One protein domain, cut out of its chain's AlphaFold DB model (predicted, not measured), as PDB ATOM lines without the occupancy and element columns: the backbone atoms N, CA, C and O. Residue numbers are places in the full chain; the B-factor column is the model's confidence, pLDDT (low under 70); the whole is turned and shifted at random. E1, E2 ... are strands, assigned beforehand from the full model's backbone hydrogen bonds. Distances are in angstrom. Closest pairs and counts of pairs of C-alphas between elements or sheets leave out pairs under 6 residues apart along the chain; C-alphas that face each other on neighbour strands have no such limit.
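Overview. This is residues 17 to 66 of the 127 residues of an uncharacterized protein of Methylophaga sp (UniProt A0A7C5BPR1). What shape? With little regular structure, the chain winds in stacked turns, E2, E4, E5 on one wall, E1, E3 on another. Which parts? Of 50 printed residues, 17 form strands E1 to E5, all strand. It is compact, radius of gyration of the C-alphas 10.0 A, spans 25 by 21 by 17 A.

Arrangement. What pairs? E1, residues 17 to 21, and E3, residues 40 to 42, are parallel; N 21 and O 41, 3.0 A apart, are within hydrogen-bond range. What else pairs? E2, residues 24 to 26, E4, 47 to 49, and E5, 63 to 65, are parallel in that order; N 25 and O 47 are 2.8 A apart, N 48 and O 63 2.9 A.

Along the chain. Where is E1? It runs 10.0 A from C-alpha 17, (37.306, 30.455, 87.060). And E5's end? It is C-alpha 65, (23.701, 16.334, 98.161).

Size, cuts and confidence. Long links? E2 to E3 and E4 to E5 are long. Low confidence? Residues 36 to 41 and 43 to 44 have pLDDT under 70.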
ATOM      1  N   SER A  17      37.811  30.329  88.435       78.50
ATOM      2  CA  SER A  17      37.306  30.455  87.060       78.50
ATOM      3  C   SER A  17      38.080  29.605  86.048       78.50
ATOM      4  O   SER A  17      37.490  29.069  85.117       78.50
ATOM      5  N   SER A  18      39.387  29.417  86.255       81.31
ATOM      6  CA  SER A  18      40.255  28.583  85.407       81.31
ATOM      7  C   SER A  18      40.345  27.112  85.837       81.31
ATOM      8  O   SER A  18      40.968  26.300  85.151       81.31
ATOM      9  N   THR A  19      39.736  26.752  86.964       84.12
ATOM     10  CA  THR A  19      39.809  25.415  87.546       84.12
ATOM     11  C   THR A  19      38.727  24.520  86.963       84.12
ATOM     12  O   THR A  19      37.559  24.900  86.932       84.12
ATOM     13  N   LEU A  20      39.114  23.308  86.550       86.31
ATOM     14  CA  LEU A  20      38.173  22.256  86.178       86.31
ATOM     15  C   LEU A  20      37.853  21.389  87.399       86.31
ATOM     16  O   LEU A  20      38.673  20.567  87.814       86.31
ATOM     17  N   LEU A  21      36.659  21.550  87.967       86.88
ATOM     18  CA  LEU A  21      36.193  20.692  89.055       86.88
ATOM     19  C   LEU A  21      35.590  19.402  88.494       86.88
ATOM     20  O   LEU A  21      34.647  19.437  87.704       86.88
ATOM     21  N   THR A  22      36.131  18.262  88.925       89.75
ATOM     22  CA  THR A  22      35.694  16.918  88.515       89.75
ATOM     23  C   THR A  22      35.551  15.986  89.719       89.75
ATOM     24  O   THR A  22      36.164  16.195  90.771       89.75
ATOM     25  N   GLY A  23      34.763  14.919  89.558       91.25
ATOM     26  CA  GLY A  23      34.587  13.887  90.580       91.25
ATOM     27  C   GLY A  23      33.721  14.326  91.764       91.25
ATOM     28  O   GLY A  23      32.900  15.233  91.660       91.25
ATOM     29  N   THR A  24      33.862  13.635  92.899       94.69
ATOM     30  CA  THR A  24      33.084  13.930  94.112       94.69
ATOM     31  C   THR A  24      33.859  14.859  95.036       94.69
ATOM     32  O   THR A  24      34.899  14.468  95.559       94.69
ATOM     33  N   ILE A  25      33.329  16.049  95.290       94.62
ATOM     34  CA  ILE A  25      33.893  17.046  96.197       94.62
ATOM     35  C   ILE A  25      33.069  17.044  97.480       94.62
ATOM     36  O   ILE A  25      31.844  17.144  97.425       94.62
ATOM     37  N   LYS A  26      33.723  16.902  98.635       96.62
ATOM     38  CA  LYS A  26      33.032  16.770  99.922       96.62
ATOM     39  C   LYS A  26      33.433  17.840 100.918       96.62
ATOM     40  O   LYS A  26      34.619  18.110 101.059       96.62
ATOM     41  N   GLY A  27      32.470  18.352 101.681       96.25
ATOM     42  CA  GLY A  27      32.747  19.085 102.920       96.25
ATOM     43  C   GLY A  27      33.552  20.371 102.746       96.25
ATOM     44  O   GLY A  27      34.265  20.753 103.670       96.25
ATOM     45  N   SER A  28      33.505  20.992 101.569       95.44
ATOM     46  CA  SER A  28      34.280  22.198 101.270       95.44
ATOM     47  C   SER A  28      33.426  23.448 101.306       95.44
ATOM     48  O   SER A  28      32.215  23.398 101.081       95.44
ATOM     49  N   ASN A  29      34.073  24.574 101.571       93.81
ATOM     50  CA  ASN A  29      33.448  25.885 101.549       93.81
ATOM     51  C   ASN A  29      33.856  26.637 100.281       93.81
ATOM     52  O   ASN A  29      35.041  26.825 100.031       93.81
ATOM     53  N   PHE A  30      32.875  27.060  99.496       91.50
ATOM     54  CA  PHE A  30      33.029  27.777  98.234       91.50
ATOM     55  C   PHE A  30      32.305  29.129  98.238       91.50
ATOM     56  O   PHE A  30      32.153  29.729  97.176       91.50
ATOM     57  N   HIS A  31      31.879  29.615  99.409       89.62
ATOM     58  CA  HIS A  31      31.164  30.884  99.591       89.62
ATOM     59  C   HIS A  31      31.825  32.076  98.871       89.62
ATOM     60  O   HIS A  31      33.052  32.143  98.728       89.62
ATOM     61  N   SER A  32      31.000  33.032  98.442       86.31
ATOM     62  CA  SER A  32      31.420  34.331  97.905       86.31
ATOM     63  C   SER A  32      30.606  35.460  98.527       86.31
ATOM     64  O   SER A  32      29.396  35.336  98.693       86.31
ATOM     65  N   ASP A  33      31.241  36.590  98.826       81.12
ATOM     66  CA  ASP A  33      30.545  37.761  99.379       81.12
ATOM     67  C   ASP A  33      29.680  38.499  98.340       81.12
ATOM     68  O   ASP A  33      28.816  39.289  98.709       81.12
ATOM     69  N   GLY A  34      29.869  38.214  97.048       77.56
ATOM     70  CA  GLY A  34      29.001  38.678  95.963       77.56
ATOM     71  C   GLY A  34      28.416  37.519  95.161       77.56
ATOM     72  O   GLY A  34      29.011  36.440  95.104       77.56
ATOM     73  N   ILE A  35      27.270  37.758  94.511       71.75
ATOM     74  CA  ILE A  35      26.671  36.804  93.571       71.75
ATOM     75  C   ILE A  35      27.608  36.676  92.368       71.75
ATOM     76  O   ILE A  35      27.661  37.554  91.506       71.75
ATOM     77  N   ASP A  36      28.355  35.577  92.322       67.62
ATOM     78  CA  ASP A  36      29.284  35.289  91.239       67.62
ATOM     79  C   ASP A  36      28.685  34.225  90.314       67.62
ATOM     80  O   ASP A  36      28.457  33.068  90.693       67.62
ATOM     81  N   LEU A  37      28.403  34.653  89.082       58.62
ATOM     82  CA  LEU A  37      27.791  33.835  88.038       58.62
ATOM     83  C   LEU A  37      28.729  32.723  87.542       58.62
ATOM     84  O   LEU A  37      28.241  31.769  86.936       58.62
ATOM     85  N   LEU A  38      30.048  32.816  87.767       56.12
ATOM     86  CA  LEU A  38      31.002  31.841  87.235       56.12
ATOM     87  C   LEU A  38      32.088  31.463  88.251       56.12
ATOM     88  O   LEU A  38      33.242  31.866  88.164       56.12
ATOM     89  N   PHE A  39      31.707  30.600  89.186       64.62
ATOM     90  CA  PHE A  39      32.586  30.082  90.231       64.62
ATOM     91  C   PHE A  39      33.799  29.293  89.692       64.62
ATOM     92  O   PHE A  39      34.909  29.432  90.202       64.62
ATOM     93  N   CYS A  40      33.590  28.449  88.680       63.09
ATOM     94  CA  CYS A  40      34.621  27.642  88.022       63.09
ATOM     95  C   CYS A  40      34.069  26.971  86.758       63.09
ATOM     96  O   CYS A  40      32.853  26.917  86.543       63.09
ATOM     97  N   HIS A  41      34.957  26.410  85.934       69.75
ATOM     98  CA  HIS A  41      34.541  25.435  84.934       69.75
ATOM     99  C   HIS A  41      34.245  24.119  85.647       69.75
ATOM    100  O   HIS A  41      35.131  23.462  86.184       69.75
ATOM    101  N   ILE A  42      32.979  23.724  85.666       70.00
ATOM    102  CA  ILE A  42      32.595  22.460  86.278       70.00
ATOM    103  C   ILE A  42      32.314  21.467  85.165       70.00
ATOM    104  O   ILE A  42      31.513  21.739  84.266       70.00
ATOM    105  N   ASP A  43      33.005  20.334  85.217       68.62
ATOM    106  CA  ASP A  43      32.683  19.210  84.351       68.62
ATOM    107  C   ASP A  43      31.273  18.716  84.687       68.62
ATOM    108  O   ASP A  43      30.842  18.775  85.842       68.62
ATOM    109  N   SER A  44      30.531  18.223  83.699       67.50
ATOM    110  CA  SER A  44      29.126  17.842  83.883       67.50
ATOM    111  C   SER A  44      28.897  16.771  84.945       67.50
ATOM    112  O   SER A  44      27.761  16.558  85.356       67.50
ATOM    113  N   ASP A  45      29.970  16.124  85.384       78.12
ATOM    114  CA  ASP A  45      29.961  14.922  86.197       78.12
ATOM    115  C   ASP A  45      30.414  15.206  87.644       78.12
ATOM    116  O   ASP A  45      30.584  14.282  88.446       78.12
ATOM    117  N   ALA A  46      30.637  16.478  87.999       86.50
ATOM    118  CA  ALA A  46      30.987  16.858  89.360       86.50
ATOM    119  C   ALA A  46      29.802  16.666  90.324       86.50
ATOM    120  O   ALA A  46      28.659  17.053  90.050       86.50
ATOM    121  N   ASN A  47      30.096  16.087  91.488       92.38
ATOM    122  CA  ASN A  47      29.134  15.877  92.565       92.38
ATOM    123  C   ASN A  47      29.630  16.549  93.845       92.38
ATOM    124  O   ASN A  47      30.689  16.184  94.362       92.38
ATOM    125  N   PHE A  48      28.862  17.498  94.363       93.81
ATOM    126  CA  PHE A  48      29.151  18.180  95.617       93.81
ATOM    127  C   PHE A  48      28.344  17.546  96.747       93.81
ATOM    128  O   PHE A  48      27.125  17.419  96.647       93.81
ATOM    129  N   VAL A  49      29.015  17.182  97.839       96.31
ATOM    130  CA  VAL A  49      28.375  16.549  98.999       96.31
ATOM    131  C   VAL A  49      28.734  17.298 100.277       96.31
ATOM    132  O   VAL A  49      29.907  17.373 100.647       96.31
ATOM    133  N   ASN A  50      27.729  17.800 100.994       97.06
ATOM    134  CA  ASN A  50      27.887  18.570 102.233       97.06
ATOM    135  C   ASN A  50      28.828  19.780 102.086       97.06
ATOM    136  O   ASN A  50      29.603  20.079 102.991       97.06
ATOM    137  N   CYS A  51      28.808  20.443 100.930       94.50
ATOM    138  CA  CYS A  51      29.595  21.649 100.681       94.50
ATOM    139  C   CYS A  51      28.768  22.909 100.968       94.50
ATOM    140  O   CYS A  51      27.553  22.913 100.769       94.50
ATOM    141  N   ASN A  52      29.432  23.993 101.368       94.00
ATOM    142  CA  ASN A  52      28.840  25.326 101.319       94.00
ATOM    143  C   ASN A  52      29.119  25.937  99.942       94.00
ATOM    144  O   ASN A  52      30.279  26.138  99.590       94.00
ATOM    145  N   ILE A  53      28.075  26.191  99.160       91.44
ATOM    146  CA  ILE A  53      28.134  26.702  97.781       91.44
ATOM    147  C   ILE A  53      27.270  27.968  97.655       91.44
ATOM    148  O   ILE A  53      26.750  28.295  96.590       91.44
ATOM    149  N   ASP A  54      27.087  28.673  98.768       91.12
ATOM    150  CA  ASP A  54      26.333  29.915  98.811       91.12
ATOM    151  C   ASP A  54      26.966  30.976  97.898       91.12
ATOM    152  O   ASP A  54      28.187  31.046  97.732       91.12
ATOM    153  N   ASN A  55      26.113  31.783  97.265       89.50
ATOM    154  CA  ASN A  55      26.486  32.803  96.280       89.50
ATOM    155  C   ASN A  55      27.246  32.306  95.044       89.50
ATOM    156  O   ASN A  55      27.830  33.110  94.314       89.50
ATOM    157  N   ARG A  56      27.205  31.000  94.759       86.00
ATOM    158  CA  ARG A  56      27.805  30.416  93.555       86.00
ATOM    159  C   ARG A  56      26.752  29.783  92.661       86.00
ATOM    160  O   ARG A  56      25.970  28.927  93.079       86.00
ATOM    161  N   MET A  57      26.804  30.133  91.381       81.88
ATOM    162  CA  MET A  57      26.025  29.434  90.370       81.88
ATOM    163  C   MET A  57      26.714  28.134  89.961       81.88
ATOM    164  O   MET A  57      27.877  28.126  89.558       81.88
ATOM    165  N   LEU A  58      25.973  27.029  90.036       79.06
ATOM    166  CA  LEU A  58      26.422  25.733  89.544       79.06
ATOM    167  C   LEU A  58      25.764  25.419  88.193       79.06
ATOM    168  O   LEU A  58      24.567  25.660  88.024       79.06
ATOM    169  N   PRO A  59      26.501  24.843  87.228       77.62
ATOM    170  CA  PRO A  59      25.918  24.345  85.991       77.62
ATOM    171  C   PRO A  59      24.826  23.301  86.243       77.62
ATOM    172  O   PRO A  59      24.941  22.465  87.135       77.62
ATOM    173  N   ALA A  60      23.813  23.274  85.373       74.81
ATOM    174  CA  ALA A  60      22.626  22.420  85.517       74.81
ATOM    175  C   ALA A  60      22.903  20.905  85.610       74.81
ATOM    176  O   ALA A  60      22.035  20.149  86.032       74.81
ATOM    177  N   LYS A  61      24.085  20.450  85.180       77.38
ATOM    178  CA  LYS A  61      24.471  19.031  85.215       77.38
ATOM    179  C   LYS A  61      25.146  18.614  86.527       77.38
ATOM    180  O   LYS A  61      25.258  17.423  86.787       77.38
ATOM    181  N   CYS A  62      25.555  19.572  87.359       82.62
ATOM    182  CA  CYS A  62      26.159  19.281  88.654       82.62
ATOM    183  C   CYS A  62      25.127  18.688  89.609       82.62
ATOM    184  O   CYS A  62      23.980  19.133  89.664       82.62
ATOM    185  N   THR A  63      25.564  17.725  90.414       88.50
ATOM    186  CA  THR A  63      24.739  17.167  91.489       88.50
ATOM    187  C   THR A  63      25.156  17.743  92.835       88.50
ATOM    188  O   THR A  63      26.322  18.081  93.050       88.50
ATOM    189  N   GLN A  64      24.173  17.916  93.715       90.81
ATOM    190  CA  GLN A  64      24.348  18.481  95.048       90.81
ATOM    191  C   GLN A  64      23.591  17.613  96.052       90.81
ATOM    192  O   GLN A  64      22.386  17.405  95.906       90.81
ATOM    193  N   GLU A  65      24.280  17.130  97.079       94.06
ATOM    194  CA  GLU A  65      23.701  16.334  98.161       94.06
ATOM    195  C   GLU A  65      24.076  16.953  99.510       94.06
ATOM    196  O   GLU A  65      25.251  17.040  99.856       94.06
ATOM    197  N   GLY A  66      23.089  17.417 100.280       91.88
ATOM    198  CA  GLY A  66      23.340  18.021 101.598       91.88
ATOM    199  C   GLY A  66      24.123  19.342 101.567       91.88
ATOM    200  O   GLY A  66      24.625  19.776 102.601       91.88
TER     201      GLY A  66